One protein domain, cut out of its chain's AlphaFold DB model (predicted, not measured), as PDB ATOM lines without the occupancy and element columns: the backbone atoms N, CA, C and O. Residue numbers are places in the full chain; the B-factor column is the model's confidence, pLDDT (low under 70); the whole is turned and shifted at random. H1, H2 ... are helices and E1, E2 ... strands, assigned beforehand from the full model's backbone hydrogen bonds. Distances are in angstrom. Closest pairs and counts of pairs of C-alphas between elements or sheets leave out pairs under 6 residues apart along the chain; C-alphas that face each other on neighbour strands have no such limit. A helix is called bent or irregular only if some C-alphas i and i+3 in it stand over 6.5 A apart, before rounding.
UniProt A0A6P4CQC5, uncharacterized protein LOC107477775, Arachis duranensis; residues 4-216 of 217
ATOM      1  N   PHE A   4     -23.870 -17.919  34.971       37.34
ATOM      2  CA  PHE A   4     -24.202 -16.539  34.632       37.34
ATOM      3  C   PHE A   4     -25.204 -16.403  33.469       37.34
ATOM      4  O   PHE A   4     -26.095 -15.561  33.546       37.34
ATOM      5  N   ASP A   5     -25.131 -17.247  32.435       48.22
ATOM      6  CA  ASP A   5     -26.104 -17.250  31.329       48.22
ATOM      7  C   ASP A   5     -27.495 -17.632  31.850       48.22
ATOM      8  O   ASP A   5     -28.492 -16.982  31.547       48.22
ATOM      9  N   GLU A   6     -27.552 -18.625  32.740       56.84
ATOM     10  CA  GLU A   6     -28.784 -19.030  33.422       56.84
ATOM     11  C   GLU A   6     -29.326 -17.909  34.336       56.84
ATOM     12  O   GLU A   6     -30.539 -17.690  34.447       56.84
ATOM     13  N   TYR A   7     -28.432 -17.125  34.949       52.97
ATOM     14  CA  TYR A   7     -28.780 -15.935  35.723       52.97
ATOM     15  C   TYR A   7     -29.367 -14.807  34.856       52.97
ATOM     16  O   TYR A   7     -30.375 -14.202  35.255       52.97
ATOM     17  N   ILE A   8     -28.787 -14.541  33.679       49.47
ATOM     18  CA  ILE A   8     -29.294 -13.588  32.680       49.47
ATOM     19  C   ILE A   8     -30.642 -14.067  32.119       49.47
ATOM     20  O   ILE A   8     -31.592 -13.286  32.025       49.47
ATOM     21  N   ASP A   9     -30.801 -15.359  31.859       62.81
ATOM     22  CA  ASP A   9     -32.053 -15.941  31.376       62.81
ATOM     23  C   ASP A   9     -33.185 -15.823  32.390       62.81
ATOM     24  O   ASP A   9     -34.259 -15.296  32.077       62.81
ATOM     25  N   ARG A  10     -32.935 -16.214  33.644       62.16
ATOM     26  CA  ARG A  10     -33.902 -16.059  34.738       62.16
ATOM     27  C   ARG A  10     -34.239 -14.586  34.983       62.16
ATOM     28  O   ARG A  10     -35.375 -14.252  35.316       62.16
ATOM     29  N   MET A  11     -33.267 -13.693  34.794       58.75
ATOM     30  CA  MET A  11     -33.434 -12.242  34.880       58.75
ATOM     31  C   MET A  11     -34.349 -11.696  33.782       58.75
ATOM     32  O   MET A  11     -35.306 -10.978  34.090       58.75
ATOM     33  N   PHE A  12     -34.111 -12.047  32.519       57.12
ATOM     34  CA  PHE A  12     -34.951 -11.593  31.415       57.12
ATOM     35  C   PHE A  12     -36.336 -12.232  31.426       57.12
ATOM     36  O   PHE A  12     -37.295 -11.563  31.043       57.12
ATOM     37  N   ALA A  13     -36.472 -13.462  31.923       62.72
ATOM     38  CA  ALA A  13     -37.774 -14.076  32.164       62.72
ATOM     39  C   ALA A  13     -38.613 -13.230  33.138       62.72
ATOM     40  O   ALA A  13     -39.749 -12.883  32.819       62.72
ATOM     41  N   THR A  14     -38.033 -12.794  34.267       55.31
ATOM     42  CA  THR A  14     -38.722 -11.897  35.217       55.31
ATOM     43  C   THR A  14     -39.032 -10.521  34.620       55.31
ATOM     44  O   THR A  14     -40.171 -10.064  34.682       55.31
ATOM     45  N   PHE A  15     -38.065  -9.898  33.934       55.72
ATOM     46  CA  PHE A  15     -38.244  -8.589  33.297       55.72
ATOM     47  C   PHE A  15     -39.341  -8.589  32.223       55.72
ATOM     48  O   PHE A  15     -40.155  -7.667  32.152       55.72
ATOM     49  N   ASN A  16     -39.367  -9.616  31.370       57.94
ATOM     50  CA  ASN A  16     -40.368  -9.738  30.316       57.94
ATOM     51  C   ASN A  16     -41.749 -10.090  30.881       57.94
ATOM     52  O   ASN A  16     -42.739  -9.577  30.366       57.94
ATOM     53  N   ALA A  17     -41.827 -10.882  31.957       58.56
ATOM     54  CA  ALA A  17     -43.085 -11.170  32.650       58.56
ATOM     55  C   ALA A  17     -43.697  -9.918  33.315       58.56
ATOM     56  O   ALA A  17     -44.917  -9.778  33.378       58.56
ATOM     57  N   GLU A  18     -42.867  -8.976  33.770       56.91
ATOM     58  CA  GLU A  18     -43.308  -7.712  34.378       56.91
ATOM     59  C   GLU A  18     -43.654  -6.605  33.373       56.91
ATOM     60  O   GLU A  18     -44.292  -5.607  33.737       56.91
ATOM     61  N   LYS A  19     -43.266  -6.742  32.097       54.69
ATOM     62  CA  LYS A  19     -43.637  -5.777  31.055       54.69
ATOM     63  C   LYS A  19     -45.154  -5.778  30.852       54.69
ATOM     64  O   LYS A  19     -45.702  -6.571  30.094       54.69
ATOM     65  N   ARG A  20     -45.853  -4.803  31.443       49.91
ATOM     66  CA  ARG A  20     -47.237  -4.503  31.054       49.91
ATOM     67  C   ARG A  20     -47.289  -3.841  29.674       49.91
ATOM     68  O   ARG A  20     -46.662  -2.812  29.416       49.91
ATOM     69  N   THR A  21     -48.112  -4.424  28.811       48.53
ATOM     70  CA  THR A  21     -48.473  -3.997  27.456       48.53
ATOM     71  C   THR A  21     -49.222  -2.663  27.468       48.53
ATOM     72  O   THR A  21     -50.446  -2.609  27.493       48.53
ATOM     73  N   ARG A  22     -48.499  -1.537  27.447       41.06
ATOM     74  CA  ARG A  22     -49.091  -0.246  27.024       41.06
ATOM     75  C   ARG A  22     -48.312   0.492  25.937       41.06
ATOM     76  O   ARG A  22     -48.868   1.376  25.300       41.06
ATOM     77  N   ARG A  23     -47.073   0.091  25.640       43.81
ATOM     78  CA  ARG A  23     -46.362   0.484  24.414       43.81
ATOM     79  C   ARG A  23     -45.624  -0.725  23.861       43.81
ATOM     80  O   ARG A  23     -44.838  -1.326  24.592       43.81
ATOM     81  N   LYS A  24     -45.855  -1.051  22.582       41.88
ATOM     82  CA  LYS A  24     -44.973  -1.934  21.806       41.88
ATOM     83  C   LYS A  24     -43.585  -1.292  21.836       41.88
ATOM     84  O   LYS A  24     -43.338  -0.315  21.143       41.88
ATOM     85  N   THR A  25     -42.722  -1.751  22.733       47.56
ATOM     86  CA  THR A  25     -41.298  -1.431  22.653       47.56
ATOM     87  C   THR A  25     -40.750  -2.365  21.595       47.56
ATOM     88  O   THR A  25     -40.979  -3.570  21.693       47.56
ATOM     89  N   THR A  26     -40.105  -1.821  20.566       55.12
ATOM     90  CA  THR A  26     -39.385  -2.611  19.567       55.12
ATOM     91  C   THR A  26     -38.519  -3.614  20.327       55.12
ATOM     92  O   THR A  26     -37.709  -3.211  21.151       55.12
ATOM     93  N   GLY A  27     -38.778  -4.918  20.180       70.81
ATOM     94  CA  GLY A  27     -38.048  -5.949  20.937       70.81
ATOM     95  C   GLY A  27     -36.579  -6.052  20.518       70.81
ATOM     96  O   GLY A  27     -35.756  -6.589  21.257       70.81
ATOM     97  N   PHE A  28     -36.283  -5.495  19.347       81.25
ATOM     98  CA  PHE A  28     -34.992  -5.461  18.696       81.25
ATOM     99  C   PHE A  28     -34.731  -4.047  18.182       81.25
ATOM    100  O   PHE A  28     -35.662  -3.358  17.767       81.25
ATOM    101  N   TRP A  29     -33.474  -3.635  18.207       87.06
ATOM    102  CA  TRP A  29     -33.003  -2.326  17.775       87.06
ATOM    103  C   TRP A  29     -31.883  -2.516  16.762       87.06
ATOM    104  O   TRP A  29     -31.025  -3.376  16.967       87.06
ATOM    105  N   ASP A  30     -31.881  -1.718  15.696       88.00
ATOM    106  CA  ASP A  30     -30.775  -1.696  14.740       88.00
ATOM    107  C   ASP A  30     -29.571  -0.976  15.367       88.00
ATOM    108  O   ASP A  30     -29.632   0.211  15.713       88.00
ATOM    109  N   VAL A  31     -28.471  -1.708  15.558       86.50
ATOM    110  CA  VAL A  31     -27.263  -1.208  16.223       86.50
ATOM    111  C   VAL A  31     -25.991  -1.607  15.490       86.50
ATOM    112  O   VAL A  31     -25.927  -2.655  14.850       86.50
ATOM    113  N   ASP A  32     -24.970  -0.764  15.640       89.25
ATOM    114  CA  ASP A  32     -23.614  -1.045  15.177       89.25
ATOM    115  C   ASP A  32     -22.818  -1.497  16.408       89.25
ATOM    116  O   ASP A  32     -22.940  -0.878  17.472       89.25
ATOM    117  N   PHE A  33     -22.009  -2.543  16.288       86.56
ATOM    118  CA  PHE A  33     -21.049  -2.937  17.317       86.56
ATOM    119  C   PHE A  33     -19.658  -3.092  16.713       86.56
ATOM    120  O   PHE A  33     -19.530  -3.382  15.526       86.56
ATOM    121  N   ILE A  34     -18.645  -2.868  17.539       87.81
ATOM    122  CA  ILE A  34     -17.235  -3.070  17.223       87.81
ATOM    123  C   ILE A  34     -16.755  -4.302  17.990       87.81
ATOM    124  O   ILE A  34     -17.001  -4.396  19.194       87.81
ATOM    125  N   ASP A  35     -16.172  -5.272  17.290       85.12
ATOM    126  CA  ASP A  35     -15.531  -6.429  17.926       85.12
ATOM    127  C   ASP A  35     -14.093  -6.104  18.373       85.12
ATOM    128  O   ASP A  35     -13.605  -4.986  18.184       85.12
ATOM    129  N   SER A  36     -13.431  -7.070  19.013       81.81
ATOM    130  CA  SER A  36     -12.053  -6.938  19.503       81.81
ATOM    131  C   SER A  36     -11.047  -6.611  18.397       81.81
ATOM    132  O   SER A  36     -10.043  -5.955  18.664       81.81
ATOM    133  N   ASP A  37     -11.340  -7.015  17.159       84.25
ATOM    134  CA  ASP A  37     -10.493  -6.796  15.981       84.25
ATOM    135  C   ASP A  37     -10.738  -5.417  15.340       84.25
ATOM    136  O   ASP A  37     -10.127  -5.062  14.331       84.25
ATOM    137  N   GLY A  38     -11.646  -4.618  15.911       83.25
ATOM    138  CA  GLY A  38     -12.016  -3.299  15.407       83.25
ATOM    139  C   GLY A  38     -13.012  -3.332  14.244       83.25
ATOM    140  O   GLY A  38     -13.303  -2.285  13.659       83.25
ATOM    141  N   ILE A  39     -13.568  -4.497  13.902       86.94
ATOM    142  CA  ILE A  39     -14.505  -4.645  12.790       86.94
ATOM    143  C   ILE A  39     -15.894  -4.203  13.243       86.94
ATOM    144  O   ILE A  39     -16.469  -4.711  14.209       86.94
ATOM    145  N   VAL A  40     -16.468  -3.256  12.500       89.25
ATOM    146  CA  VAL A  40     -17.817  -2.751  12.759       89.25
ATOM    147  C   VAL A  40     -18.848  -3.587  12.009       89.25
ATOM    148  O   VAL A  40     -18.800  -3.703  10.785       89.25
ATOM    149  N   LYS A  41     -19.821  -4.134  12.740       88.75
ATOM    150  CA  LYS A  41     -20.922  -4.942  12.199       88.75
ATOM    151  C   LYS A  41     -22.266  -4.362  12.628       88.75
ATOM    152  O   LYS A  41     -22.443  -3.951  13.776       88.75
ATOM    153  N   GLN A  42     -23.226  -4.357  11.709       88.38
ATOM    154  CA  GLN A  42     -24.601  -3.956  11.994       88.38
ATOM    155  C   GLN A  42     -25.452  -5.188  12.308       88.38
ATOM    156  O   GLN A  42     -25.356  -6.214  11.638       88.38
ATOM    157  N   THR A  43     -26.296  -5.100  13.332       87.94
ATOM    158  CA  THR A  43     -27.198  -6.188  13.718       87.94
ATOM    159  C   THR A  43     -28.468  -5.645  14.355       87.94
ATOM    160  O   THR A  43     -28.466  -4.596  14.998       87.94
ATOM    161  N   LYS A  44     -29.552  -6.416  14.255       89.12
ATOM    162  CA  LYS A  44     -30.709  -6.247  15.134       89.12
ATOM    163  C   LYS A  44     -30.415  -6.913  16.462       89.12
ATOM    164  O   LYS A  44     -30.053  -8.086  16.492       89.12
ATOM    165  N   MET A  45     -30.553  -6.175  17.556       86.31
ATOM    166  CA  MET A  45     -30.214  -6.684  18.882       86.31
ATOM    167  C   MET A  45     -31.312  -6.380  19.885       86.31
ATOM    168  O   MET A  45     -31.868  -5.288  19.876       86.31
ATOM    169  N   SER A  46     -31.637  -7.346  20.743       86.69
ATOM    170  CA  SER A  46     -32.507  -7.131  21.901       86.69
ATOM    171  C   SER A  46     -31.687  -6.644  23.100       86.69
ATOM    172  O   SER A  46     -30.463  -6.757  23.103       86.69
ATOM    173  N   VAL A  47     -32.346  -6.146  24.155       81.25
ATOM    174  CA  VAL A  47     -31.666  -5.785  25.421       81.25
ATOM    175  C   VAL A  47     -30.887  -6.978  25.986       81.25
ATOM    176  O   VAL A  47     -29.774  -6.803  26.466       81.25
ATOM    177  N   LYS A  48     -31.457  -8.185  25.881       80.81
ATOM    178  CA  LYS A  48     -30.826  -9.433  26.319       80.81
ATOM    179  C   LYS A  48     -29.570  -9.739  25.517       80.81
ATOM    180  O   LYS A  48     -28.491  -9.791  26.094       80.81
ATOM    181  N   GLY A  49     -29.702  -9.805  24.191       83.12
ATOM    182  CA  GLY A  49     -28.561 -10.078  23.319       83.12
ATOM    183  C   GLY A  49     -27.459  -9.025  23.455       83.12
ATOM    184  O   GLY A  49     -26.285  -9.350  23.375       83.12
ATOM    185  N   ALA A  50     -27.819  -7.770  23.730       81.69
ATOM    186  CA  ALA A  50     -26.855  -6.706  23.984       81.69
ATOM    187  C   ALA A  50     -26.045  -6.918  25.271       81.69
ATOM    188  O   ALA A  50     -24.848  -6.652  25.279       81.69
ATOM    189  N   MET A  51     -26.692  -7.389  26.341       76.25
ATOM    190  CA  MET A  51     -26.048  -7.653  27.631       76.25
ATOM    191  C   MET A  51     -25.189  -8.918  27.615       76.25
ATOM    192  O   MET A  51     -24.137  -8.942  28.243       76.25
ATOM    193  N   GLU A  52     -25.602  -9.943  26.874       76.44
ATOM    194  CA  GLU A  52     -24.809 -11.162  26.672       76.44
ATOM    195  C   GLU A  52     -23.572 -10.880  25.816       76.44
ATOM    196  O   GLU A  52     -22.475 -11.333  26.115       76.44
ATOM    197  N   ARG A  53     -23.726 -10.081  24.757       72.88
ATOM    198  CA  ARG A  53     -22.655  -9.852  23.783       72.88
ATOM    199  C   ARG A  53     -21.575  -8.889  24.264       72.88
ATOM    200  O   ARG A  53     -20.438  -9.022  23.825       72.88
ATOM    201  N   SER A  54     -21.890  -7.983  25.194       67.50
ATOM    202  CA  SER A  54     -20.880  -7.148  25.862       67.50
ATOM    203  C   SER A  54     -19.878  -7.943  26.707       67.50
ATOM    204  O   SER A  54     -18.891  -7.373  27.151       67.50
ATOM    205  N   LEU A  55     -20.118  -9.241  26.933       60.66
ATOM    206  CA  LEU A  55     -19.192 -10.145  27.622       60.66
ATOM    207  C   LEU A  55     -18.128 -10.742  26.685       60.66
ATOM    208  O   LEU A  55     -17.156 -11.307  27.166       60.66
ATOM    209  N   ASN A  56     -18.301 -10.610  25.363       67.94
ATOM    210  CA  ASN A  56     -17.387 -11.145  24.347       67.94
ATOM    211  C   ASN A  56     -16.499 -10.035  23.749       67.94
ATOM    212  O   ASN A  56     -16.340  -9.969  22.529       67.94
ATOM    213  N   ASP A  57     -16.050  -9.088  24.581       70.56
ATOM    214  CA  ASP A  57     -15.227  -7.914  24.224       70.56
ATOM    215  C   ASP A  57     -15.769  -7.022  23.088       70.56
ATOM    216  O   ASP A  57     -15.100  -6.112  22.598       70.56
ATOM    217  N   SER A  58     -17.024  -7.234  22.691       80.31
ATOM    218  CA  SER A  58     -17.698  -6.478  21.643       80.31
ATOM    219  C   SER A  58     -18.463  -5.307  22.248       80.31
ATOM    220  O   SER A  58     -19.303  -5.490  23.132       80.31
ATOM    221  N   LYS A  59     -18.241  -4.096  21.734       86.06
ATOM    222  CA  LYS A  59     -18.867  -2.875  22.257       86.06
ATOM    223  C   LYS A  59     -19.914  -2.321  21.310       86.06
ATOM    224  O   LYS A  59     -19.699  -2.205  20.107       86.06
ATOM    225  N   ILE A  60     -21.049  -1.898  21.853       86.69
ATOM    226  CA  ILE A  60     -22.101  -1.241  21.072       86.69
ATOM    227  C   ILE A  60     -21.670   0.195  20.794       86.69
ATOM    228  O   ILE A  60     -21.417   0.964  21.719       86.69
ATOM    229  N   ILE A  61     -21.634   0.592  19.527       87.12
ATOM    230  CA  ILE A  61     -21.274   1.956  19.152       87.12
ATOM    231  C   ILE A  61     -22.455   2.868  19.464       87.12
ATOM    232  O   ILE A  61     -23.501   2.812  18.810       87.12
ATOM    233  N   LEU A  62     -22.297   3.749  20.448       85.50
ATOM    234  CA  LEU A  62     -23.299   4.740  20.804       85.50
ATOM    235  C   LEU A  62     -22.970   6.081  20.150       85.50
ATOM    236  O   LEU A  62     -22.011   6.761  20.503       85.50
ATOM    237  N   ARG A  63     -23.814   6.481  19.197       82.75
ATOM    238  CA  ARG A  63     -23.670   7.753  18.483       82.75
ATOM    239  C   ARG A  63     -24.463   8.857  19.170       82.75
ATOM    240  O   ARG A  63     -25.649   8.686  19.477       82.75
ATOM    241  N   PHE A  64     -23.820  10.005  19.326       79.44
ATOM    242  CA  PHE A  64     -24.425  11.208  19.874       79.44
ATOM    243  C   PHE A  64     -24.707  12.227  18.764       79.44
ATOM    244  O   PHE A  64     -24.033  12.248  17.739       79.44
ATOM    245  N   ASN A  65     -25.735  13.053  18.946       79.62
ATOM    246  CA  ASN A  65     -25.889  14.268  18.146       79.62
ATOM    247  C   ASN A  65     -24.915  15.359  18.637       79.62
ATOM    248  O   ASN A  65     -24.274  15.202  19.674       79.62
ATOM    249  N   GLU A  66     -24.857  16.498  17.949       76.25
ATOM    250  CA  GLU A  66     -23.996  17.640  18.318       76.25
ATOM    251  C   GLU A  66     -24.238  18.183  19.735       76.25
ATOM    252  O   GLU A  66     -23.376  18.819  20.335       76.25
ATOM    253  N   LYS A  67     -25.420  17.920  20.306       74.81
ATOM    254  CA  LYS A  67     -25.768  18.282  21.687       74.81
ATOM    255  C   LYS A  67     -25.417  17.184  22.691       74.81
ATOM    256  O   LYS A  67     -25.858  17.248  23.837       74.81
ATOM    257  N   LEU A  68     -24.643  16.184  22.271       75.31
ATOM    258  CA  LEU A  68     -24.194  15.048  23.070       75.31
ATOM    259  C   LEU A  68     -25.361  14.246  23.666       75.31
ATOM    260  O   LEU A  68     -25.324  13.787  24.809       75.31
ATOM    261  N   GLN A  69     -26.426  14.074  22.874       77.38
ATOM    262  CA  GLN A  69     -27.582  13.237  23.201       77.38
ATOM    263  C   GLN A  69     -27.597  11.987  22.319       77.38
ATOM    264  O   GLN A  69     -27.405  12.084  21.109       77.38
ATOM    265  N   ALA A  70     -27.852  10.820  22.913       77.38
ATOM    266  CA  ALA A  70     -28.051   9.587  22.155       77.38
ATOM    267  C   ALA A  70     -29.347   9.687  21.329       77.38
ATOM    268  O   ALA A  70     -30.385  10.105  21.851       77.38
ATOM    269  N   VAL A  71     -29.300   9.299  20.050       78.19
ATOM    270  CA  VAL A  71     -30.445   9.385  19.122       78.19
ATOM    271  C   VAL A  71     -30.636   8.073  18.356       78.19
ATOM    272  O   VAL A  71     -29.670   7.380  18.039       78.19
ATOM    273  N   GLY A  72     -31.890   7.770  18.011       81.62
ATOM    274  CA  GLY A  72     -32.274   6.608  17.207       81.62
ATOM    275  C   GLY A  72     -32.392   5.323  18.025       81.62
ATOM    276  O   GLY A  72     -32.486   5.362  19.252       81.62
ATOM    277  N   ASP A  73     -32.369   4.188  17.335       81.44
ATOM    278  CA  ASP A  73     -32.582   2.860  17.919       81.44
ATOM    279  C   ASP A  73     -31.588   2.520  19.033       81.44
ATOM    280  O   ASP A  73     -31.980   2.022  20.086       81.44
ATOM    281  N   ARG A  74     -30.327   2.929  18.878       81.81
ATOM    282  CA  ARG A  74     -29.285   2.806  19.909       81.81
ATOM    283  C   ARG A  74     -29.654   3.479  21.236       81.81
ATOM    284  O   ARG A  74     -29.362   2.939  22.299       81.81
ATOM    285  N   ALA A  75     -30.322   4.636  21.195       81.12
ATOM    286  CA  ALA A  75     -30.793   5.316  22.405       81.12
ATOM    287  C   ALA A  75     -31.948   4.552  23.074       81.12
ATOM    288  O   ALA A  75     -32.051   4.519  24.302       81.12
ATOM    289  N   GLY A  76     -32.796   3.909  22.264       82.38
ATOM    290  CA  GLY A  76     -33.840   3.002  22.734       82.38
ATOM    291  C   GLY A  76     -33.257   1.772  23.430       82.38
ATOM    292  O   GLY A  76     -33.663   1.468  24.553       82.38
ATOM    293  N   LEU A  77     -32.262   1.127  22.813       84.75
ATOM    294  CA  LEU A  77     -31.556  -0.019  23.389       84.75
ATOM    295  C   LEU A  77     -30.858   0.351  24.703       84.75
ATOM    296  O   LEU A  77     -31.041  -0.343  25.700       84.75
ATOM    297  N   LEU A  78     -30.138   1.480  24.739       82.94
ATOM    298  CA  LEU A  78     -29.520   2.005  25.959       82.94
ATOM    299  C   LEU A  78     -30.556   2.202  27.071       82.94
ATOM    300  O   LEU A  78     -30.356   1.738  28.189       82.94
ATOM    301  N   SER A  79     -31.695   2.836  26.774       79.19
ATOM    302  CA  SER A  79     -32.767   2.997  27.762       79.19
ATOM    303  C   SER A  79     -33.311   1.652  28.255       79.19
ATOM    304  O   SER A  79     -33.689   1.546  29.423       79.19
ATOM    305  N   GLY A  80     -33.378   0.644  27.381       79.94
ATOM    306  CA  GLY A  80     -33.794  -0.713  27.721       79.94
ATOM    307  C   GLY A  80     -32.809  -1.409  28.660       79.94
ATOM    308  O   GLY A  80     -33.231  -1.923  29.694       79.94
ATOM    309  N   ILE A  81     -31.513  -1.352  28.343       79.88
ATOM    310  CA  ILE A  81     -30.419  -1.877  29.174       79.88
ATOM    311  C   ILE A  81     -30.442  -1.193  30.540       79.88
ATOM    312  O   ILE A  81     -30.568  -1.865  31.557       79.88
ATOM    313  N   LEU A  82     -30.458   0.141  30.583       77.44
ATOM    314  CA  LEU A  82     -30.521   0.886  31.842       77.44
ATOM    315  C   LEU A  82     -31.754   0.514  32.678       77.44
ATOM    316  O   LEU A  82     -31.671   0.436  33.899       77.44
ATOM    317  N   GLY A  83     -32.910   0.300  32.041       73.00
ATOM    318  CA  GLY A  83     -34.133  -0.137  32.720       73.00
ATOM    319  C   GLY A  83     -34.029  -1.542  33.316       73.00
ATOM    320  O   GLY A  83     -34.466  -1.749  34.446       73.00
ATOM    321  N   ALA A  84     -33.424  -2.484  32.589       73.06
ATOM    322  CA  ALA A  84     -33.161  -3.832  33.086       73.06
ATOM    323  C   ALA A  84     -32.174  -3.800  34.264       73.06
ATOM    324  O   ALA A  84     -32.458  -4.359  35.319       73.06
ATOM    325  N   TRP A  85     -31.077  -3.048  34.139       70.31
ATOM    326  CA  TRP A  85     -30.069  -2.863  35.190       70.31
ATOM    327  C   TRP A  85     -30.649  -2.323  36.497       70.31
ATOM    328  O   TRP A  85     -30.351  -2.857  37.560       70.31
ATOM    329  N   VAL A  86     -31.548  -1.335  36.438       67.00
ATOM    330  CA  VAL A  86     -32.244  -0.798  37.625       67.00
ATOM    331  C   VAL A  86     -32.994  -1.887  38.407       67.00
ATOM    332  O   VAL A  86     -33.021  -1.846  39.636       67.00
ATOM    333  N   LEU A  87     -33.625  -2.842  37.717       64.56
ATOM    334  CA  LEU A  87     -34.365  -3.943  38.350       64.56
ATOM    335  C   LEU A  87     -33.430  -5.001  38.949       64.56
ATOM    336  O   LEU A  87     -33.798  -5.670  39.912       64.56
ATOM    337  N   ILE A  88     -32.226  -5.136  38.390       59.22
ATOM    338  CA  ILE A  88     -31.200  -6.092  38.817       59.22
ATOM    339  C   ILE A  88     -30.500  -5.602  40.085       59.22
ATOM    340  O   ILE A  88     -30.351  -6.349  41.048       59.22
ATOM    341  N   THR A  89     -30.105  -4.330  40.124       56.31
ATOM    342  CA  THR A  89     -29.305  -3.758  41.214       56.31
ATOM    343  C   THR A  89     -30.169  -3.266  42.373       56.31
ATOM    344  O   THR A  89     -29.947  -2.163  42.870       56.31
ATOM    345  N   ALA A  90     -31.185  -4.030  42.781       52.81
ATOM    346  CA  ALA A  90     -32.250  -3.644  43.715       52.81
ATOM    347  C   ALA A  90     -31.806  -3.353  45.174       52.81
ATOM    348  O   ALA A  90     -32.533  -3.615  46.135       52.81
ATOM    349  N   ASN A  91     -30.652  -2.719  45.365       51.41
ATOM    350  CA  ASN A  91     -30.335  -1.928  46.538       51.41
ATOM    351  C   ASN A  91     -30.934  -0.531  46.354       51.41
ATOM    352  O   ASN A  91     -30.353   0.381  45.769       51.41
ATOM    353  N   PHE A  92     -32.142  -0.373  46.893       50.91
ATOM    354  CA  PHE A  92     -32.956   0.845  46.891       50.91
ATOM    355  C   PHE A  92     -32.279   2.079  47.526       50.91
ATOM    356  O   PHE A  92     -32.848   3.174  47.456       50.91
ATOM    357  N   LEU A  93     -31.089   1.913  48.116       43.16
ATOM    358  CA  LEU A  93     -30.451   2.856  49.029       43.16
ATOM    359  C   LEU A  93     -29.364   3.759  48.433       43.16
ATOM    360  O   LEU A  93     -29.065   4.779  49.045       43.16
ATOM    361  N   SER A  94     -28.774   3.483  47.265       48.28
ATOM    362  CA  SER A  94     -27.713   4.386  46.790       48.28
ATOM    363  C   SER A  94     -27.541   4.431  45.283       48.28
ATOM    364  O   SER A  94     -26.750   3.686  44.720       48.28
ATOM    365  N   VAL A  95     -28.174   5.422  44.655       44.91
ATOM    366  CA  VAL A  95     -27.826   5.908  43.305       44.91
ATOM    367  C   VAL A  95     -26.395   6.487  43.280       44.91
ATOM    368  O   VAL A  95     -25.757   6.534  42.235       44.91
ATOM    369  N   ILE A  96     -25.864   6.890  44.445       41.00
ATOM    370  CA  ILE A  96     -24.591   7.618  44.572       41.00
ATOM    371  C   ILE A  96     -23.366   6.685  44.590       41.00
ATOM    372  O   ILE A  96     -22.455   6.906  43.800       41.00
ATOM    373  N   LYS A  97     -23.344   5.609  45.398       43.03
ATOM    374  CA  LYS A  97     -22.240   4.612  45.365       43.03
ATOM    375  C   LYS A  97     -22.195   3.834  44.040       43.03
ATOM    376  O   LYS A  97     -21.144   3.408  43.584       43.03
ATOM    377  N   VAL A  98     -23.355   3.724  43.406       48.59
ATOM    378  CA  VAL A  98     -23.594   3.152  42.078       48.59
ATOM    379  C   VAL A  98     -22.979   4.015  40.964       48.59
ATOM    380  O   VAL A  98     -22.362   3.479  40.055       48.59
ATOM    381  N   GLY A  99     -23.027   5.348  41.035       49.59
ATOM    382  CA  GLY A  99     -22.600   6.212  39.920       49.59
ATOM    383  C   GLY A  99     -21.167   5.984  39.396       49.59
ATOM    384  O   GLY A  99     -20.933   6.114  38.192       49.59
ATOM    385  N   GLN A 100     -20.218   5.615  40.263       50.09
ATOM    386  CA  GLN A 100     -18.833   5.315  39.863       50.09
ATOM    387  C   GLN A 100     -18.702   3.934  39.205       50.09
ATOM    388  O   GLN A 100     -18.202   3.850  38.086       50.09
ATOM    389  N   SER A 101     -19.231   2.882  39.839       54.31
ATOM    390  CA  SER A 101     -19.240   1.513  39.294       54.31
ATOM    391  C   SER A 101     -19.955   1.427  37.937       54.31
ATOM    392  O   SER A 101     -19.541   0.677  37.062       54.31
ATOM    393  N   TRP A 102     -20.972   2.260  37.711       57.88
ATOM    394  CA  TRP A 102     -21.785   2.211  36.494       57.88
ATOM    395  C   TRP A 102     -21.153   2.923  35.308       57.88
ATOM    396  O   TRP A 102     -21.494   2.629  34.166       57.88
ATOM    397  N   THR A 103     -20.233   3.856  35.560       59.47
ATOM    398  CA  THR A 103     -19.464   4.473  34.473       59.47
ATOM    399  C   THR A 103     -18.544   3.427  33.838       59.47
ATOM    400  O   THR A 103     -18.487   3.355  32.617       59.47
ATOM    401  N   LEU A 104     -17.922   2.574  34.662       60.56
ATOM    402  CA  LEU A 104     -17.061   1.477  34.211       60.56
ATOM    403  C   LEU A 104     -17.858   0.437  33.414       60.56
ATOM    404  O   LEU A 104     -17.523   0.164  32.267       60.56
ATOM    405  N   SER A 105     -18.996  -0.028  33.939       67.25
ATOM    406  CA  SER A 105     -19.839  -0.994  33.220       67.25
ATOM    407  C   SER A 105     -20.410  -0.451  31.904       67.25
ATOM    408  O   SER A 105     -20.562  -1.188  30.934       67.25
ATOM    409  N   LEU A 106     -20.709   0.850  31.815       68.31
ATOM    410  CA  LEU A 106     -21.120   1.451  30.542       68.31
ATOM    411  C   LEU A 106     -19.963   1.560  29.540       68.31
ATOM    412  O   LEU A 106     -20.212   1.444  28.344       68.31
ATOM    413  N   GLN A 107     -18.727   1.765  29.997       71.69
ATOM    414  CA  GLN A 107     -17.530   1.772  29.142       71.69
ATOM    415  C   GLN A 107     -17.136   0.367  28.660       71.69
ATOM    416  O   GLN A 107     -16.504   0.231  27.608       71.69
ATOM    417  N   GLU A 108     -17.514  -0.674  29.401       74.00
ATOM    418  CA  GLU A 108     -17.399  -2.072  28.974       74.00
ATOM    419  C   GLU A 108     -18.413  -2.389  27.867       74.00
ATOM    420  O   GLU A 108     -18.046  -2.956  26.845       74.00
ATOM    421  N   MET A 109     -19.669  -1.948  28.012       76.94
ATOM    422  CA  MET A 109     -20.741  -2.267  27.056       76.94
ATOM    423  C   MET A 109     -20.781  -1.376  25.807       76.94
ATOM    424  O   MET A 109     -21.243  -1.815  24.749       76.94
ATOM    425  N   PHE A 110     -20.370  -0.110  25.918       82.25
ATOM    426  CA  PHE A 110     -20.525   0.881  24.856       82.25
ATOM    427  C   PHE A 110     -19.193   1.485  24.433       82.25
ATOM    428  O   PHE A 110     -18.381   1.908  25.252       82.25
ATOM    429  N   HIS A 111     -19.029   1.615  23.120       84.12
ATOM    430  CA  HIS A 111     -18.008   2.448  22.515       84.12
ATOM    431  C   HIS A 111     -18.634   3.791  22.139       84.12
ATOM    432  O   HIS A 111     -19.649   3.846  21.440       84.12
ATOM    433  N   PHE A 112     -18.044   4.885  22.598       81.31
ATOM    434  CA  PHE A 112     -18.453   6.229  22.217       81.31
ATOM    435  C   PHE A 112     -17.239   7.140  22.134       81.31
ATOM    436  O   PHE A 112     -16.253   6.935  22.836       81.31
ATOM    437  N   GLN A 113     -17.336   8.157  21.281       73.50
ATOM    438  CA  GLN A 113     -16.309   9.180  21.164       73.50
ATOM    439  C   GLN A 113     -16.142   9.884  22.512       73.50
ATOM    440  O   GLN A 113     -17.130  10.352  23.084       73.50
ATOM    441  N   GLU A 114     -14.914   9.929  23.027       67.06
ATOM    442  CA  GLU A 114     -14.624  10.652  24.261       67.06
ATOM    443  C   GLU A 114     -14.969  12.131  24.093       67.06
ATOM    444  O   GLU A 114     -14.658  12.749  23.072       67.06
ATOM    445  N   ASP A 115     -15.625  12.706  25.101       69.81
ATOM    446  CA  ASP A 115     -15.833  14.141  25.156       69.81
ATOM    447  C   ASP A 115     -14.881  14.759  26.174       69.81
ATOM    448  O   ASP A 115     -14.908  14.442  27.362       69.81
ATOM    449  N   SER A 116     -14.061  15.696  25.709       57.88
ATOM    450  CA  SER A 116     -13.089  16.413  26.539       57.88
ATOM    451  C   SER A 116     -13.725  17.179  27.712       57.88
ATOM    452  O   SER A 116     -13.022  17.611  28.620       57.88
ATOM    453  N   GLY A 117     -15.058  17.340  27.723       70.19
ATOM    454  CA  GLY A 117     -15.813  18.094  28.726       70.19
ATOM    455  C   GLY A 117     -16.698  17.279  29.681       70.19
ATOM    456  O   GLY A 117     -17.444  17.887  30.452       70.19
ATOM    457  N   GLY A 118     -16.697  15.940  29.634       74.38
ATOM    458  CA  GLY A 118     -17.489  15.079  30.533       74.38
ATOM    459  C   GLY A 118     -19.020  15.226  30.433       74.38
ATOM    460  O   GLY A 118     -19.771  14.740  31.291       74.38
ATOM    461  N   ARG A 119     -19.531  15.901  29.402       76.75
ATOM    462  CA  ARG A 119     -20.960  16.086  29.124       76.75
ATOM    463  C   ARG A 119     -21.619  14.774  28.715       76.75
ATOM    464  O   ARG A 119     -22.770  14.566  29.096       76.75
ATOM    465  N   ILE A 120     -20.917  13.872  28.023       75.19
ATOM    466  CA  ILE A 120     -21.450  12.536  27.706       75.19
ATOM    467  C   ILE A 120     -21.745  11.777  29.002       75.19
ATOM    468  O   ILE A 120     -22.864  11.297  29.207       75.19
ATOM    469  N   LYS A 121     -20.791  11.769  29.942       75.69
ATOM    470  CA  LYS A 121     -20.974  11.176  31.276       75.69
ATOM    471  C   LYS A 121     -22.160  11.798  32.016       75.69
ATOM    472  O   LYS A 121     -22.996  11.082  32.569       75.69
ATOM    473  N   LYS A 122     -22.295  13.129  31.979       78.06
ATOM    474  CA  LYS A 122     -23.452  13.835  32.555       78.06
ATOM    475  C   LYS A 122     -24.771  13.387  31.916       78.06
ATOM    476  O   LYS A 122     -25.744  13.159  32.637       78.06
ATOM    477  N   THR A 123     -24.818  13.234  30.594       77.94
ATOM    478  CA  THR A 123     -26.000  12.740  29.874       77.94
ATOM    479  C   THR A 123     -26.367  11.323  30.312       77.94
ATOM    480  O   THR A 123     -27.542  11.071  30.592       77.94
ATOM    481  N   PHE A 124     -25.395  10.418  30.445       75.25
ATOM    482  CA  PHE A 124     -25.632   9.065  30.954       75.25
ATOM    483  C   PHE A 124     -26.205   9.077  32.369       75.25
ATOM    484  O   PHE A 124     -27.250   8.476  32.599       75.25
ATOM    485  N   LEU A 125     -25.606   9.829  33.295       75.81
ATOM    486  CA  LEU A 125     -26.111   9.943  34.669       75.81
ATOM    487  C   LEU A 125     -27.558  10.452  34.713       75.81
ATOM    488  O   LEU A 125     -28.382   9.939  35.472       75.81
ATOM    489  N   GLN A 126     -27.911  11.416  33.858       79.00
ATOM    490  CA  GLN A 126     -29.295  11.878  33.734       79.00
ATOM    491  C   GLN A 126     -30.233  10.799  33.179       79.00
ATOM    492  O   GLN A 126     -31.371  10.684  33.639       79.00
ATOM    493  N   GLN A 127     -29.797  10.032  32.176       77.06
ATOM    494  CA  GLN A 127     -30.588   8.934  31.617       77.06
ATOM    495  C   GLN A 127     -30.780   7.801  32.630       77.06
ATOM    496  O   GLN A 127     -31.903   7.324  32.778       77.06
ATOM    497  N   ILE A 128     -29.740   7.450  33.389       74.50
ATOM    498  CA  ILE A 128     -29.803   6.499  34.504       74.50
ATOM    499  C   ILE A 128     -30.821   6.979  35.537       74.50
ATOM    500  O   ILE A 128     -31.743   6.243  35.878       74.50
ATOM    501  N   GLY A 129     -30.716   8.234  35.985       76.19
ATOM    502  CA  GLY A 129     -31.645   8.802  36.961       76.19
ATOM    503  C   GLY A 129     -33.102   8.778  36.485       76.19
ATOM    504  O   GLY A 129     -34.002   8.447  37.260       76.19
ATOM    505  N   ARG A 130     -33.347   9.074  35.199       80.75
ATOM    506  CA  ARG A 130     -34.681   8.959  34.583       80.75
ATOM    507  C   ARG A 130     -35.168   7.512  34.546       80.75
ATOM    508  O   ARG A 130     -36.267   7.246  35.026       80.75
ATOM    509  N   SER A 131     -34.348   6.583  34.056       75.88
ATOM    510  CA  SER A 131     -34.696   5.159  33.991       75.88
ATOM    511  C   SER A 131     -34.999   4.583  35.377       75.88
ATOM    512  O   SER A 131     -35.999   3.886  35.558       75.88
ATOM    513  N   TRP A 132     -34.201   4.954  36.383       77.12
ATOM    514  CA  TRP A 132     -34.404   4.583  37.781       77.12
ATOM    515  C   TRP A 132     -35.755   5.067  38.311       77.12
ATOM    516  O   TRP A 132     -36.544   4.284  38.848       77.12
ATOM    517  N   LYS A 133     -36.053   6.359  38.119       79.56
ATOM    518  CA  LYS A 133     -37.323   6.975  38.523       79.56
ATOM    519  C   LYS A 133     -38.519   6.299  37.849       79.56
ATOM    520  O   LYS A 133     -39.484   5.953  38.532       79.56
ATOM    521  N   ASP A 134     -38.460   6.118  36.535       80.06
ATOM    522  CA  ASP A 134     -39.578   5.603  35.746       80.06
ATOM    523  C   ASP A 134     -39.843   4.128  36.049       80.06
ATOM    524  O   ASP A 134     -40.993   3.721  36.218       80.06
ATOM    525  N   THR A 135     -38.786   3.326  36.173       77.50
ATOM    526  CA  THR A 135     -38.889   1.895  36.475       77.50
ATOM    527  C   THR A 135     -39.444   1.659  37.876       77.50
ATOM    528  O   THR A 135     -40.400   0.900  38.021       77.50
ATOM    529  N   ARG A 136     -38.964   2.385  38.896       78.69
ATOM    530  CA  ARG A 136     -39.542   2.310  40.253       78.69
ATOM    531  C   ARG A 136     -40.988   2.794  40.306       78.69
ATOM    532  O   ARG A 136     -41.785   2.237  41.055       78.69
ATOM    533  N   GLY A 137     -41.337   3.811  39.517       83.62
ATOM    534  CA  GLY A 137     -42.717   4.273  39.376       83.62
ATOM    535  C   GLY A 137     -43.633   3.177  38.830       83.62
ATOM    536  O   GLY A 137     -44.642   2.858  39.452       83.62
ATOM    537  N   ARG A 138     -43.234   2.541  37.720       83.25
ATOM    538  CA  ARG A 138     -43.972   1.418  37.119       83.25
ATOM    539  C   ARG A 138     -44.108   0.229  38.066       83.25
ATOM    540  O   ARG A 138     -45.185  -0.361  38.145       83.25
ATOM    541  N   LEU A 139     -43.035  -0.097  38.786       81.25
ATOM    542  CA  LEU A 139     -43.027  -1.156  39.789       81.25
ATOM    543  C   LEU A 139     -44.048  -0.859  40.896       81.25
ATOM    544  O   LEU A 139     -44.873  -1.712  41.209       81.25
ATOM    545  N   TYR A 140     -44.055   0.368  41.431       86.00
ATOM    546  CA  TYR A 140     -45.055   0.799  42.410       86.00
ATOM    547  C   TYR A 140     -46.478   0.636  41.873       86.00
ATOM    548  O   TYR A 140     -47.295  -0.025  42.497       86.00
ATOM    549  N   ASP A 141     -46.783   1.187  40.699       86.94
ATOM    550  CA  ASP A 141     -48.152   1.174  40.167       86.94
ATOM    551  C   ASP A 141     -48.652  -0.260  39.856       86.94
ATOM    552  O   ASP A 141     -49.854  -0.560  39.927       86.94
ATOM    553  N   SER A 142     -47.724  -1.171  39.545       85.31
ATOM    554  CA  SER A 142     -48.016  -2.579  39.261       85.31
ATOM    555  C   SER A 142     -48.218  -3.399  40.537       85.31
ATOM    556  O   SER A 142     -49.209  -4.127  40.630       85.31
ATOM    557  N   HIS A 143     -47.334  -3.236  41.527       86.19
ATOM    558  CA  HIS A 143     -47.255  -4.090  42.716       86.19
ATOM    559  C   HIS A 143     -47.917  -3.507  43.972       86.19
ATOM    560  O   HIS A 143     -48.213  -4.248  44.903       86.19
ATOM    561  N   TYR A 144     -48.209  -2.210  44.013       90.25
ATOM    562  CA  TYR A 144     -48.936  -1.597  45.119       90.25
ATOM    563  C   TYR A 144     -50.413  -1.402  44.759       90.25
ATOM    564  O   TYR A 144     -50.754  -0.847  43.707       90.25
ATOM    565  N   LYS A 145     -51.309  -1.839  45.648       92.38
ATOM    566  CA  LYS A 145     -52.752  -1.596  45.555       92.38
ATOM    567  C   LYS A 145     -53.241  -0.924  46.836       92.38
ATOM    568  O   LYS A 145     -53.175  -1.548  47.893       92.38
ATOM    569  N   PRO A 146     -53.782   0.309  46.760       89.25
ATOM    570  CA  PRO A 146     -54.309   1.004  47.934       89.25
ATOM    571  C   PRO A 146     -55.422   0.243  48.666       89.25
ATOM    572  O   PRO A 146     -55.641   0.492  49.842       89.25
ATOM    573  N   THR A 147     -56.121  -0.660  47.973       92.25
ATOM    574  CA  THR A 147     -57.214  -1.478  48.515       92.25
ATOM    575  C   THR A 147     -56.744  -2.725  49.269       92.25
ATOM    576  O   THR A 147     -57.558  -3.371  49.916       92.25
ATOM    577  N   ARG A 148     -55.459  -3.095  49.169       92.25
ATOM    578  CA  ARG A 148     -54.875  -4.256  49.860       92.25
ATOM    579  C   ARG A 148     -54.328  -3.860  51.225       92.25
ATOM    580  O   ARG A 148     -53.923  -2.714  51.425       92.25
ATOM    581  N   THR A 149     -54.243  -4.830  52.132       93.06
ATOM    582  CA  THR A 149     -53.574  -4.621  53.422       93.06
ATOM    583  C   THR A 149     -52.079  -4.355  53.224       93.06
ATOM    584  O   THR A 149     -51.514  -4.625  52.157       93.06
ATOM    585  N   LEU A 150     -51.421  -3.800  54.246       90.00
ATOM    586  CA  LEU A 150     -49.978  -3.557  54.195       90.00
ATOM    587  C   LEU A 150     -49.212  -4.861  53.935       90.00
ATOM    588  O   LEU A 150     -48.428  -4.908  52.996       90.00
ATOM    589  N   GLU A 151     -49.513  -5.928  54.680       93.38
ATOM    590  CA  GLU A 151     -48.883  -7.247  54.518       93.38
ATOM    591  C   GLU A 151     -49.058  -7.803  53.097       93.38
ATOM    592  O   GLU A 151     -48.079  -8.154  52.443       93.38
ATOM    593  N   GLN A 152     -50.276  -7.757  52.544       93.88
ATOM    594  CA  GLN A 152     -50.528  -8.185  51.163       93.88
ATOM    595  C   GLN A 152     -49.736  -7.364  50.135       93.88
ATOM    596  O   GLN A 152     -49.302  -7.893  49.112       93.88
ATOM    597  N   ASN A 153     -49.550  -6.062  50.370       93.62
ATOM    598  CA  ASN A 153     -48.725  -5.214  49.508       93.62
ATOM    599  C   ASN A 153     -47.222  -5.479  49.682       93.62
ATOM    600  O   ASN A 153     -46.476  -5.351  48.709       93.62
ATOM    601  N   LEU A 154     -46.777  -5.843  50.888       91.19
ATOM    602  CA  LEU A 154     -45.393  -6.231  51.157       91.19
ATOM    603  C   LEU A 154     -45.045  -7.559  50.481       91.19
ATOM    604  O   LEU A 154     -43.959  -7.705  49.911       91.19
ATOM    605  N   ASP A 155     -45.983  -8.499  50.478       91.06
ATOM    606  CA  ASP A 155     -45.789  -9.814  49.877       91.06
ATOM    607  C   ASP A 155     -45.926  -9.774  48.353       91.06
ATOM    608  O   ASP A 155     -45.218 -10.497  47.659       91.06
ATOM    609  N   ASN A 156     -46.714  -8.837  47.814       88.88
ATOM    610  CA  ASN A 156     -46.838  -8.598  46.373       88.88
ATOM    611  C   ASN A 156     -45.631  -7.869  45.749       88.88
ATOM    612  O   ASN A 156     -45.724  -7.389  44.619       88.88
ATOM    613  N   ARG A 157     -44.506  -7.739  46.455       85.44
ATOM    614  CA  ARG A 157     -43.251  -7.223  45.890       85.44
ATOM    615  C   ARG A 157     -42.716  -8.152  44.801       85.44
ATOM    616  O   ARG A 157     -43.058  -9.331  44.728       85.44
ATOM    617  N   LEU A 158     -41.780  -7.646  44.014       77.06
ATOM    618  CA  LEU A 158     -41.000  -8.514  43.147       77.06
ATOM    619  C   LEU A 158     -40.062  -9.410  43.973       77.06
ATOM    620  O   LEU A 158     -39.373  -8.908  44.857       77.06
ATOM    621  N   ALA A 159     -39.982 -10.709  43.660       75.00
ATOM    622  CA  ALA A 159     -39.237 -11.704  44.445       75.00
ATOM    623  C   ALA A 159     -37.763 -11.336  44.718       75.00
ATOM    624  O   ALA A 159     -37.226 -11.682  45.766       75.00
ATOM    625  N   ARG A 160     -37.122 -10.601  43.800       68.94
ATOM    626  CA  ARG A 160     -35.728 -10.135  43.920       68.94
ATOM    627  C   ARG A 160     -35.535  -8.956  44.876       68.94
ATOM    628  O   ARG A 160     -34.405  -8.622  45.209       68.94
ATOM    629  N   ILE A 161     -36.615  -8.298  45.291       75.25
ATOM    630  CA  ILE A 161     -36.557  -7.121  46.155       75.25
ATOM    631  C   ILE A 161     -36.687  -7.573  47.613       75.25
ATOM    632  O   ILE A 161     -37.683  -8.217  47.969       75.25
ATOM    633  N   PRO A 162     -35.731  -7.207  48.490       81.00
ATOM    634  CA  PRO A 162     -35.866  -7.447  49.919       81.00
ATOM    635  C   PRO A 162     -37.139  -6.798  50.465       81.00
ATOM    636  O   PRO A 162     -37.462  -5.654  50.137       81.00
ATOM    637  N   ARG A 163     -37.861  -7.527  51.320       85.50
ATOM    638  CA  ARG A 163     -39.132  -7.070  51.907       85.50
ATOM    639  C   ARG A 163     -38.979  -5.720  52.618       85.50
ATOM    640  O   ARG A 163     -39.790  -4.826  52.403       85.50
ATOM    641  N   GLU A 164     -37.888  -5.560  53.366       83.25
ATOM    642  CA  GLU A 164     -37.448  -4.318  54.027       83.25
ATOM    643  C   GLU A 164     -37.336  -3.133  53.047       83.25
ATOM    644  O   GLU A 164     -37.955  -2.087  53.234       83.25
ATOM    645  N   HIS A 165     -36.609  -3.313  51.937       82.62
ATOM    646  CA  HIS A 165     -36.417  -2.265  50.926       82.62
ATOM    647  C   HIS A 165     -37.736  -1.853  50.266       82.62
ATOM    648  O   HIS A 165     -37.962  -0.672  49.981       82.62
ATOM    649  N   TRP A 166     -38.614  -2.827  50.021       86.31
ATOM    650  CA  TRP A 166     -39.937  -2.572  49.473       86.31
ATOM    651  C   TRP A 166     -40.823  -1.801  50.454       86.31
ATOM    652  O   TRP A 166     -41.475  -0.835  50.049       86.31
ATOM    653  N   ARG A 167     -40.778  -2.158  51.744       89.25
ATOM    654  CA  ARG A 167     -41.468  -1.438  52.820       89.25
ATOM    655  C   ARG A 167     -41.047   0.027  52.868       89.25
ATOM    656  O   ARG A 167     -41.900   0.896  52.715       89.25
ATOM    657  N   TRP A 168     -39.743   0.311  52.950       86.81
ATOM    658  CA  TRP A 168     -39.238   1.690  52.957       86.81
ATOM    659  C   TRP A 168     -39.686   2.489  51.734       86.81
ATOM    660  O   TRP A 168     -39.995   3.678  51.830       86.81
ATOM    661  N   PHE A 169     -39.736   1.851  50.564       85.06
ATOM    662  CA  PHE A 169     -40.208   2.513  49.358       85.06
ATOM    663  C   PHE A 169     -41.706   2.819  49.400       85.06
ATOM    664  O   PHE A 169     -42.095   3.930  49.029       85.06
ATOM    665  N   ILE A 170     -42.535   1.874  49.855       89.50
ATOM    666  CA  ILE A 170     -43.971   2.092  50.061       89.50
ATOM    667  C   ILE A 170     -44.184   3.247  51.040       89.50
ATOM    668  O   ILE A 170     -44.924   4.176  50.708       89.50
ATOM    669  N   ASP A 171     -43.496   3.235  52.181       90.06
ATOM    670  CA  ASP A 171     -43.601   4.261  53.221       90.06
ATOM    671  C   ASP A 171     -43.216   5.639  52.675       90.06
ATOM    672  O   ASP A 171     -43.980   6.599  52.789       90.06
ATOM    673  N   TYR A 172     -42.089   5.736  51.963       88.00
ATOM    674  CA  TYR A 172     -41.657   6.969  51.304       88.00
ATOM    675  C   TYR A 172     -42.699   7.516  50.313       88.00
ATOM    676  O   TYR A 172     -42.979   8.719  50.304       88.00
ATOM    677  N   ARG A 173     -43.277   6.652  49.465       86.88
ATOM    678  CA  ARG A 173     -44.261   7.039  48.431       86.88
ATOM    679  C   ARG A 173     -45.614   7.393  49.044       86.88
ATOM    680  O   ARG A 173     -46.341   8.220  48.486       86.88
ATOM    681  N   ASN A 174     -45.958   6.760  50.163       90.00
ATOM    682  CA  ASN A 174     -47.205   6.988  50.878       90.00
ATOM    683  C   ASN A 174     -47.151   8.135  51.876       90.00
ATOM    684  O   ASN A 174     -48.222   8.649  52.207       90.00
ATOM    685  N   ASN A 175     -45.952   8.573  52.265       92.31
ATOM    686  CA  ASN A 175     -45.738   9.715  53.137       92.31
ATOM    687  C   ASN A 175     -46.550  10.937  52.641       92.31
ATOM    688  O   ASN A 175     -46.389  11.357  51.482       92.31
ATOM    689  N   PRO A 176     -47.412  11.530  53.491       92.62
ATOM    690  CA  PRO A 176     -48.228  12.688  53.135       92.62
ATOM    691  C   PRO A 176     -47.417  13.858  52.569       92.62
ATOM    692  O   PRO A 176     -47.837  14.473  51.587       92.62
ATOM    693  N   ALA A 177     -46.222  14.120  53.108       92.62
ATOM    694  CA  ALA A 177     -45.338  15.180  52.632       92.62
ATOM    695  C   ALA A 177     -44.837  14.907  51.202       92.62
ATOM    696  O   ALA A 177     -44.821  15.809  50.361       92.62
ATOM    697  N   THR A 178     -44.486  13.654  50.889       88.06
ATOM    698  CA  THR A 178     -44.109  13.241  49.527       88.06
ATOM    699  C   THR A 178     -45.287  13.409  48.570       88.06
ATOM    700  O   THR A 178     -45.140  14.014  47.505       88.06
ATOM    701  N   LYS A 179     -46.484  12.951  48.959       90.12
ATOM    702  CA  LYS A 179     -47.705  13.099  48.149       90.12
ATOM    703  C   LYS A 179     -48.052  14.568  47.900       90.12
ATOM    704  O   LYS A 179     -48.390  14.919  46.769       90.12
ATOM    705  N   ALA A 180     -47.920  15.433  48.905       92.25
ATOM    706  CA  ALA A 180     -48.135  16.872  48.767       92.25
ATOM    707  C   ALA A 180     -47.159  17.500  47.757       92.25
ATOM    708  O   ALA A 180     -47.589  18.212  46.845       92.25
ATOM    709  N   LYS A 181     -45.863  17.161  47.837       91.12
ATOM    710  CA  LYS A 181     -44.849  17.594  46.857       91.12
ATOM    711  C   LYS A 181     -45.194  17.125  45.438       91.12
ATOM    712  O   LYS A 181     -45.159  17.922  44.502       91.12
ATOM    713  N   CYS A 182     -45.591  15.863  45.260       85.88
ATOM    714  CA  CYS A 182     -45.993  15.328  43.954       85.88
ATOM    715  C   CYS A 182     -47.239  16.024  43.378       85.88
ATOM    716  O   CYS A 182     -47.272  16.326  42.181       85.88
ATOM    717  N   LYS A 183     -48.246  16.313  44.216       90.06
ATOM    718  CA  LYS A 183     -49.438  17.080  43.820       90.06
ATOM    719  C   LYS A 183     -49.057  18.493  43.378       90.06
ATOM    720  O   LYS A 183     -49.447  18.897  42.285       90.06
ATOM    721  N   LYS A 184     -48.223  19.199  44.152       92.81
ATOM    722  CA  LYS A 184     -47.711  20.535  43.797       92.81
ATOM    723  C   LYS A 184     -46.954  20.520  42.467       92.81
ATOM    724  O   LYS A 184     -47.240  21.335  41.601       92.81
ATOM    725  N   ASN A 185     -46.072  19.544  42.251       89.12
ATOM    726  CA  ASN A 185     -45.347  19.396  40.982       89.12
ATOM    727  C   ASN A 185     -46.288  19.133  39.796       89.12
ATOM    728  O   ASN A 185     -46.058  19.636  38.699       89.12
ATOM    729  N   THR A 186     -47.359  18.367  40.011       87.75
ATOM    730  CA  THR A 186     -48.379  18.115  38.984       87.75
ATOM    731  C   THR A 186     -49.157  19.385  38.650       87.75
ATOM    732  O   THR A 186     -49.355  19.674  37.474       87.75
ATOM    733  N   LEU A 187     -49.550  20.168  39.660       90.88
ATOM    734  CA  LEU A 187     -50.205  21.465  39.472       90.88
ATOM    735  C   LEU A 187     -49.286  22.458  38.751       90.88
ATOM    736  O   LEU A 187     -49.720  23.098  37.803       90.88
ATOM    737  N   ASN A 188     -48.011  22.531  39.132       89.81
ATOM    738  CA  ASN A 188     -47.027  23.381  38.461       89.81
ATOM    739  C   ASN A 188     -46.845  22.988  36.990       89.81
ATOM    740  O   ASN A 188     -46.784  23.862  36.135       89.81
ATOM    741  N   ARG A 189     -46.827  21.685  36.677       82.69
ATOM    742  CA  ARG A 189     -46.775  21.207  35.289       82.69
ATOM    743  C   ARG A 189     -48.035  21.573  34.502       82.69
ATOM    744  O   ARG A 189     -47.918  21.949  33.349       82.69
ATOM    745  N   LYS A 190     -49.225  21.509  35.114       83.94
ATOM    746  CA  LYS A 190     -50.480  21.953  34.473       83.94
ATOM    747  C   LYS A 190     -50.494  23.455  34.161       83.94
ATOM    748  O   LYS A 190     -51.190  23.861  33.246       83.94
ATOM    749  N   LYS A 191     -49.737  24.259  34.916       85.62
ATOM    750  CA  LYS A 191     -49.568  25.703  34.683       85.62
ATOM    751  C   LYS A 191     -48.536  26.032  33.596       85.62
ATOM    752  O   LYS A 191     -48.346  27.203  33.292       85.62
ATOM    753  N   GLN A 192     -47.836  25.042  33.035       76.69
ATOM    754  CA  GLN A 192     -46.946  25.290  31.902       76.69
ATOM    755  C   GLN A 192     -47.791  25.530  30.646       76.69
ATOM    756  O   GLN A 192     -48.371  24.598  30.101       76.69
ATOM    757  N   PHE A 193     -47.851  26.789  30.210       64.88
ATOM    758  CA  PHE A 193     -48.574  27.213  29.008       64.88
ATOM    759  C   PHE A 193     -47.891  26.758  27.712       64.88
ATOM    760  O   PHE A 193     -48.566  26.478  26.727       64.88
ATOM    761  N   TYR A 194     -46.564  26.615  27.727       65.69
ATOM    762  CA  TYR A 194     -45.824  26.019  26.618       65.69
ATOM    763  C   TYR A 194     -45.939  24.495  26.683       65.69
ATOM    764  O   TYR A 194     -45.160  23.811  27.351       65.69
ATOM    765  N   THR A 195     -46.930  23.949  25.985       52.56
ATOM    766  CA  THR A 195     -46.901  22.546  25.575       52.56
ATOM    767  C   THR A 195     -45.965  22.475  24.377       52.56
ATOM    768  O   THR A 195     -46.283  22.982  23.312       52.56
ATOM    769  N   TYR A 196     -44.772  21.903  24.552       49.75
ATOM    770  CA  TYR A 196     -43.938  21.536  23.409       49.75
ATOM    771  C   TYR A 196     -44.682  20.424  22.655       49.75
ATOM    772  O   TYR A 196     -44.580  19.255  23.022       49.75
ATOM    773  N   THR A 197     -45.506  20.813  21.681       46.91
ATOM    774  CA  THR A 197     -46.224  19.954  20.725       46.91
ATOM    775  C   THR A 197     -45.306  19.565  19.582       46.91
ATOM    776  O   THR A 197     -45.673  19.627  18.415       46.91
ATOM    777  N   ASP A 198     -44.083  19.194  19.913       44.94
ATOM    778  CA  ASP A 198     -43.421  18.266  19.031       44.94
ATOM    779  C   ASP A 198     -43.992  16.909  19.394       44.94
ATOM    780  O   ASP A 198     -44.285  16.626  20.564       44.94
ATOM    781  N   ASP A 199     -44.244  16.117  18.372       53.22
ATOM    782  CA  ASP A 199     -44.862  14.813  18.492       53.22
ATOM    783  C   ASP A 199     -44.078  13.931  19.492       53.22
ATOM    784  O   ASP A 199     -43.041  14.324  20.019       53.22
ATOM    785  N   SER A 200     -44.491  12.693  19.765       56.91
ATOM    786  CA  SER A 200     -43.796  11.797  20.731       56.91
ATOM    787  C   SER A 200     -42.277  11.530  20.499       56.91
ATOM    788  O   SER A 200     -41.659  10.732  21.214       56.91
ATOM    789  N   LYS A 201     -41.667  12.195  19.514       64.12
ATOM    790  CA  LYS A 201     -40.244  12.329  19.223       64.12
ATOM    791  C   LYS A 201     -39.499  13.084  20.334       64.12
ATOM    792  O   LYS A 201     -39.975  14.031  20.948       64.12
ATOM    793  N   SER A 202     -38.267  12.659  20.603       65.81
ATOM    794  CA  SER A 202     -37.392  13.404  21.508       65.81
ATOM    795  C   SER A 202     -36.887  14.683  20.831       65.81
ATOM    796  O   SER A 202     -36.555  14.662  19.649       65.81
ATOM    797  N   LEU A 203     -36.695  15.754  21.609       68.69
ATOM    798  CA  LEU A 203     -35.999  16.986  21.184       68.69
ATOM    799  C   LEU A 203     -34.670  16.713  20.457       68.69
ATOM    800  O   LEU A 203     -34.246  17.466  19.585       68.69
ATOM    801  N   ALA A 204     -33.982  15.639  20.851       68.69
ATOM    802  CA  ALA A 204     -32.730  15.210  20.244       68.69
ATOM    803  C   ALA A 204     -32.917  14.693  18.809       68.69
ATOM    804  O   ALA A 204     -32.051  14.915  17.962       68.69
ATOM    805  N   LYS A 205     -34.031  13.990  18.560       70.06
ATOM    806  CA  LYS A 205     -34.427  13.453  17.256       70.06
ATOM    807  C   LYS A 205     -34.964  14.560  16.353       70.06
ATOM    808  O   LYS A 205     -34.474  14.672  15.239       70.06
ATOM    809  N   ALA A 206     -35.861  15.404  16.861       74.94
ATOM    810  CA  ALA A 206     -36.429  16.525  16.114       74.94
ATOM    811  C   ALA A 206     -35.348  17.456  15.554       74.94
ATOM    812  O   ALA A 206     -35.247  17.624  14.347       74.94
ATOM    813  N   ARG A 207     -34.409  17.899  16.400       75.75
ATOM    814  CA  ARG A 207     -33.270  18.724  15.956       75.75
ATOM    815  C   ARG A 207     -32.378  18.051  14.915       75.75
ATOM    816  O   ARG A 207     -31.764  18.729  14.102       75.75
ATOM    817  N   LYS A 208     -32.228  16.723  14.981       75.69
ATOM    818  CA  LYS A 208     -31.439  15.973  13.995       75.69
ATOM    819  C   LYS A 208     -32.170  15.894  12.653       75.69
ATOM    820  O   LYS A 208     -31.516  15.894  11.620       75.69
ATOM    821  N   GLU A 209     -33.496  15.785  12.677       77.25
ATOM    822  CA  GLU A 209     -34.338  15.804  11.478       77.25
ATOM    823  C   GLU A 209     -34.371  17.207  10.852       77.25
ATOM    824  O   GLU A 209     -34.120  17.312   9.661       77.25
ATOM    825  N   GLU A 210     -34.547  18.272  11.645       77.31
ATOM    826  CA  GLU A 210     -34.496  19.673  11.181       77.31
ATOM    827  C   GLU A 210     -33.184  20.000  10.453       77.31
ATOM    828  O   GLU A 210     -33.206  20.553   9.360       77.31
ATOM    829  N   LYS A 211     -32.041  19.590  11.015       71.56
ATOM    830  CA  LYS A 211     -30.725  19.780  10.382       71.56
ATOM    831  C   LYS A 211     -30.594  19.069   9.039       71.56
ATOM    832  O   LYS A 211     -30.073  19.641   8.093       71.56
ATOM    833  N   LYS A 212     -31.087  17.831   8.951       72.88
ATOM    834  CA  LYS A 212     -31.094  17.092   7.684       72.88
ATOM    835  C   LYS A 212     -31.934  17.792   6.623       72.88
ATOM    836  O   LYS A 212     -31.588  17.710   5.458       72.88
ATOM    837  N   ILE A 213     -33.034  18.432   7.018       70.94
ATOM    838  CA  ILE A 213     -33.884  19.192   6.097       70.94
ATOM    839  C   ILE A 213     -33.130  20.437   5.607       70.94
ATOM    840  O   ILE A 213     -33.058  20.645   4.405       70.94
ATOM    841  N   SER A 214     -32.477  21.186   6.505       64.81
ATOM    842  CA  SER A 214     -31.694  22.381   6.138       64.81
ATOM    843  C   SER A 214     -30.418  22.111   5.331       64.81
ATOM    844  O   SER A 214     -29.819  23.047   4.829       64.81
ATOM    845  N   GLU A 215     -29.948  20.863   5.274       67.44
ATOM    846  CA  GLU A 215     -28.798  20.450   4.447       67.44
ATOM    847  C   GLU A 215     -29.219  20.019   3.027       67.44
ATOM    848  O   GLU A 215     -28.358  19.770   2.185       67.44
ATOM    849  N   ILE A 216     -30.527  19.865   2.782       64.56
ATOM    850  CA  ILE A 216     -31.107  19.443   1.497       64.56
ATOM    851  C   ILE A 216     -31.699  20.642   0.725       64.56
ATOM    852  O   ILE A 216     -31.845  20.549  -0.493       64.56
TER     853      ILE A 216
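AT A GLANCE: This is residues 4 to 216 of the 217 residues of the protein "uncharacterized protein LOC107477775" of Arachis duranensis (UniProt A0A6P4CQC5). A small sheet, E2, E1 and E3, and the long helix H5 have helix H3 between them; H3 runs across the sheet at one end and crosses H5, while H1 and H2 pack on H3. H6 and H7 form a helical hairpin near the far end of H5, from which H8 sticks out as an arm, and the chain then folds back through residues 191 to 202 to H9, which touches no helix. The 213 printed residues hold nine named helices and three strands, in the order H1 E1 E2 H2 E3 H3 H4 H5 H6 H7 H8 H9; the class is mostly helix and the sheet is antiparallel. The whole is compact, with a radius of gyration of the C-alphas of 19.4 A and spans of 57 by 50 by 33 A.

HOW THE PARTS SIT: E1, residues 29 to 34, is the inner strand, between the edge strands E2, residues 40 to 45, and E3, residues 59 to 61. E1 and E2 form a hairpin, with N 31 and O 43 at 2.9 A; across E1 and E3, N 34 and O 59 are at 2.9 A. E2, H2, residues 47 to 53, and E3 form a split strand-helix-strand unit, two strands of one sheet that follow each other among the strands, with a helix between them along the chain and E1 between them in the sheet; its crossover is right-handed. The hub is H3, residues 73 to 88, over E1 and across the strands at 78 degrees on the local plane. H3 touches H2, closest at the C-alphas of Val 47 and Ile 81, 5.6 A, about perpendicular at 88 degrees. H3 touches H5, residues 119 to 143, closest at the C-alphas of Gly 83 and Ser 131, 5.5 A, at a steep tilt of 57 degrees. H1, residues 4 to 18, touches H2 at a shallow tilt of 7 degrees, opposite ways, closest at the C-alphas of Phe 12 and Lys 48, 6.9 A. H4, residues 95 to 109, only grazes the sheet and only just touches H5, with 3 pairs of C-alphas within 8 A, the closest Gly 99 and Leu 125, 7.3 A. H6, residues 150 to 155, and H7, residues 163 to 174, touch in a helical hairpin, closest at the C-alphas of Leu 154 and Arg 163, 6.4 A. H8, residues 176 to 190, is close to but not clearly touching H7; H9, residues 203 to 214, is apart from H8. Every O i to N i+4 pair is within hydrogen-bond range in H1, H2, H5, H6, H7, H8 and H9, against 11 of 12 in H3 and 7 of 11 in H4.

IN THESE COORDINATES: H1 begins at C-alpha 4, (-24.202, -16.539, 34.632), and H9 ends at C-alpha 214, (-31.694, 22.381, 6.138). H5 runs 35.8 A from C-alpha 119, (-20.960, 16.086, 29.124); H3 measures 22.8 A, H1 and H8 21.0 A each, and E1 15.8 A. H4 is only just irregular: C-alphas 97 and 100 are 6.51 A apart.

THE WHOLE: The C-alphas farthest apart, of Glu 151 and Ile 216, are 62.0 A apart. The printed part has no cut; the links E3 to H3 and H8 to H9 are long. Residues 183 to 197 and 209 to 216 are among those that stand free. The mean pLDDT of the printed part is 74.4, and 66 residues are under 70, among them 4 to 26, 86 to 106 and 193 to 204.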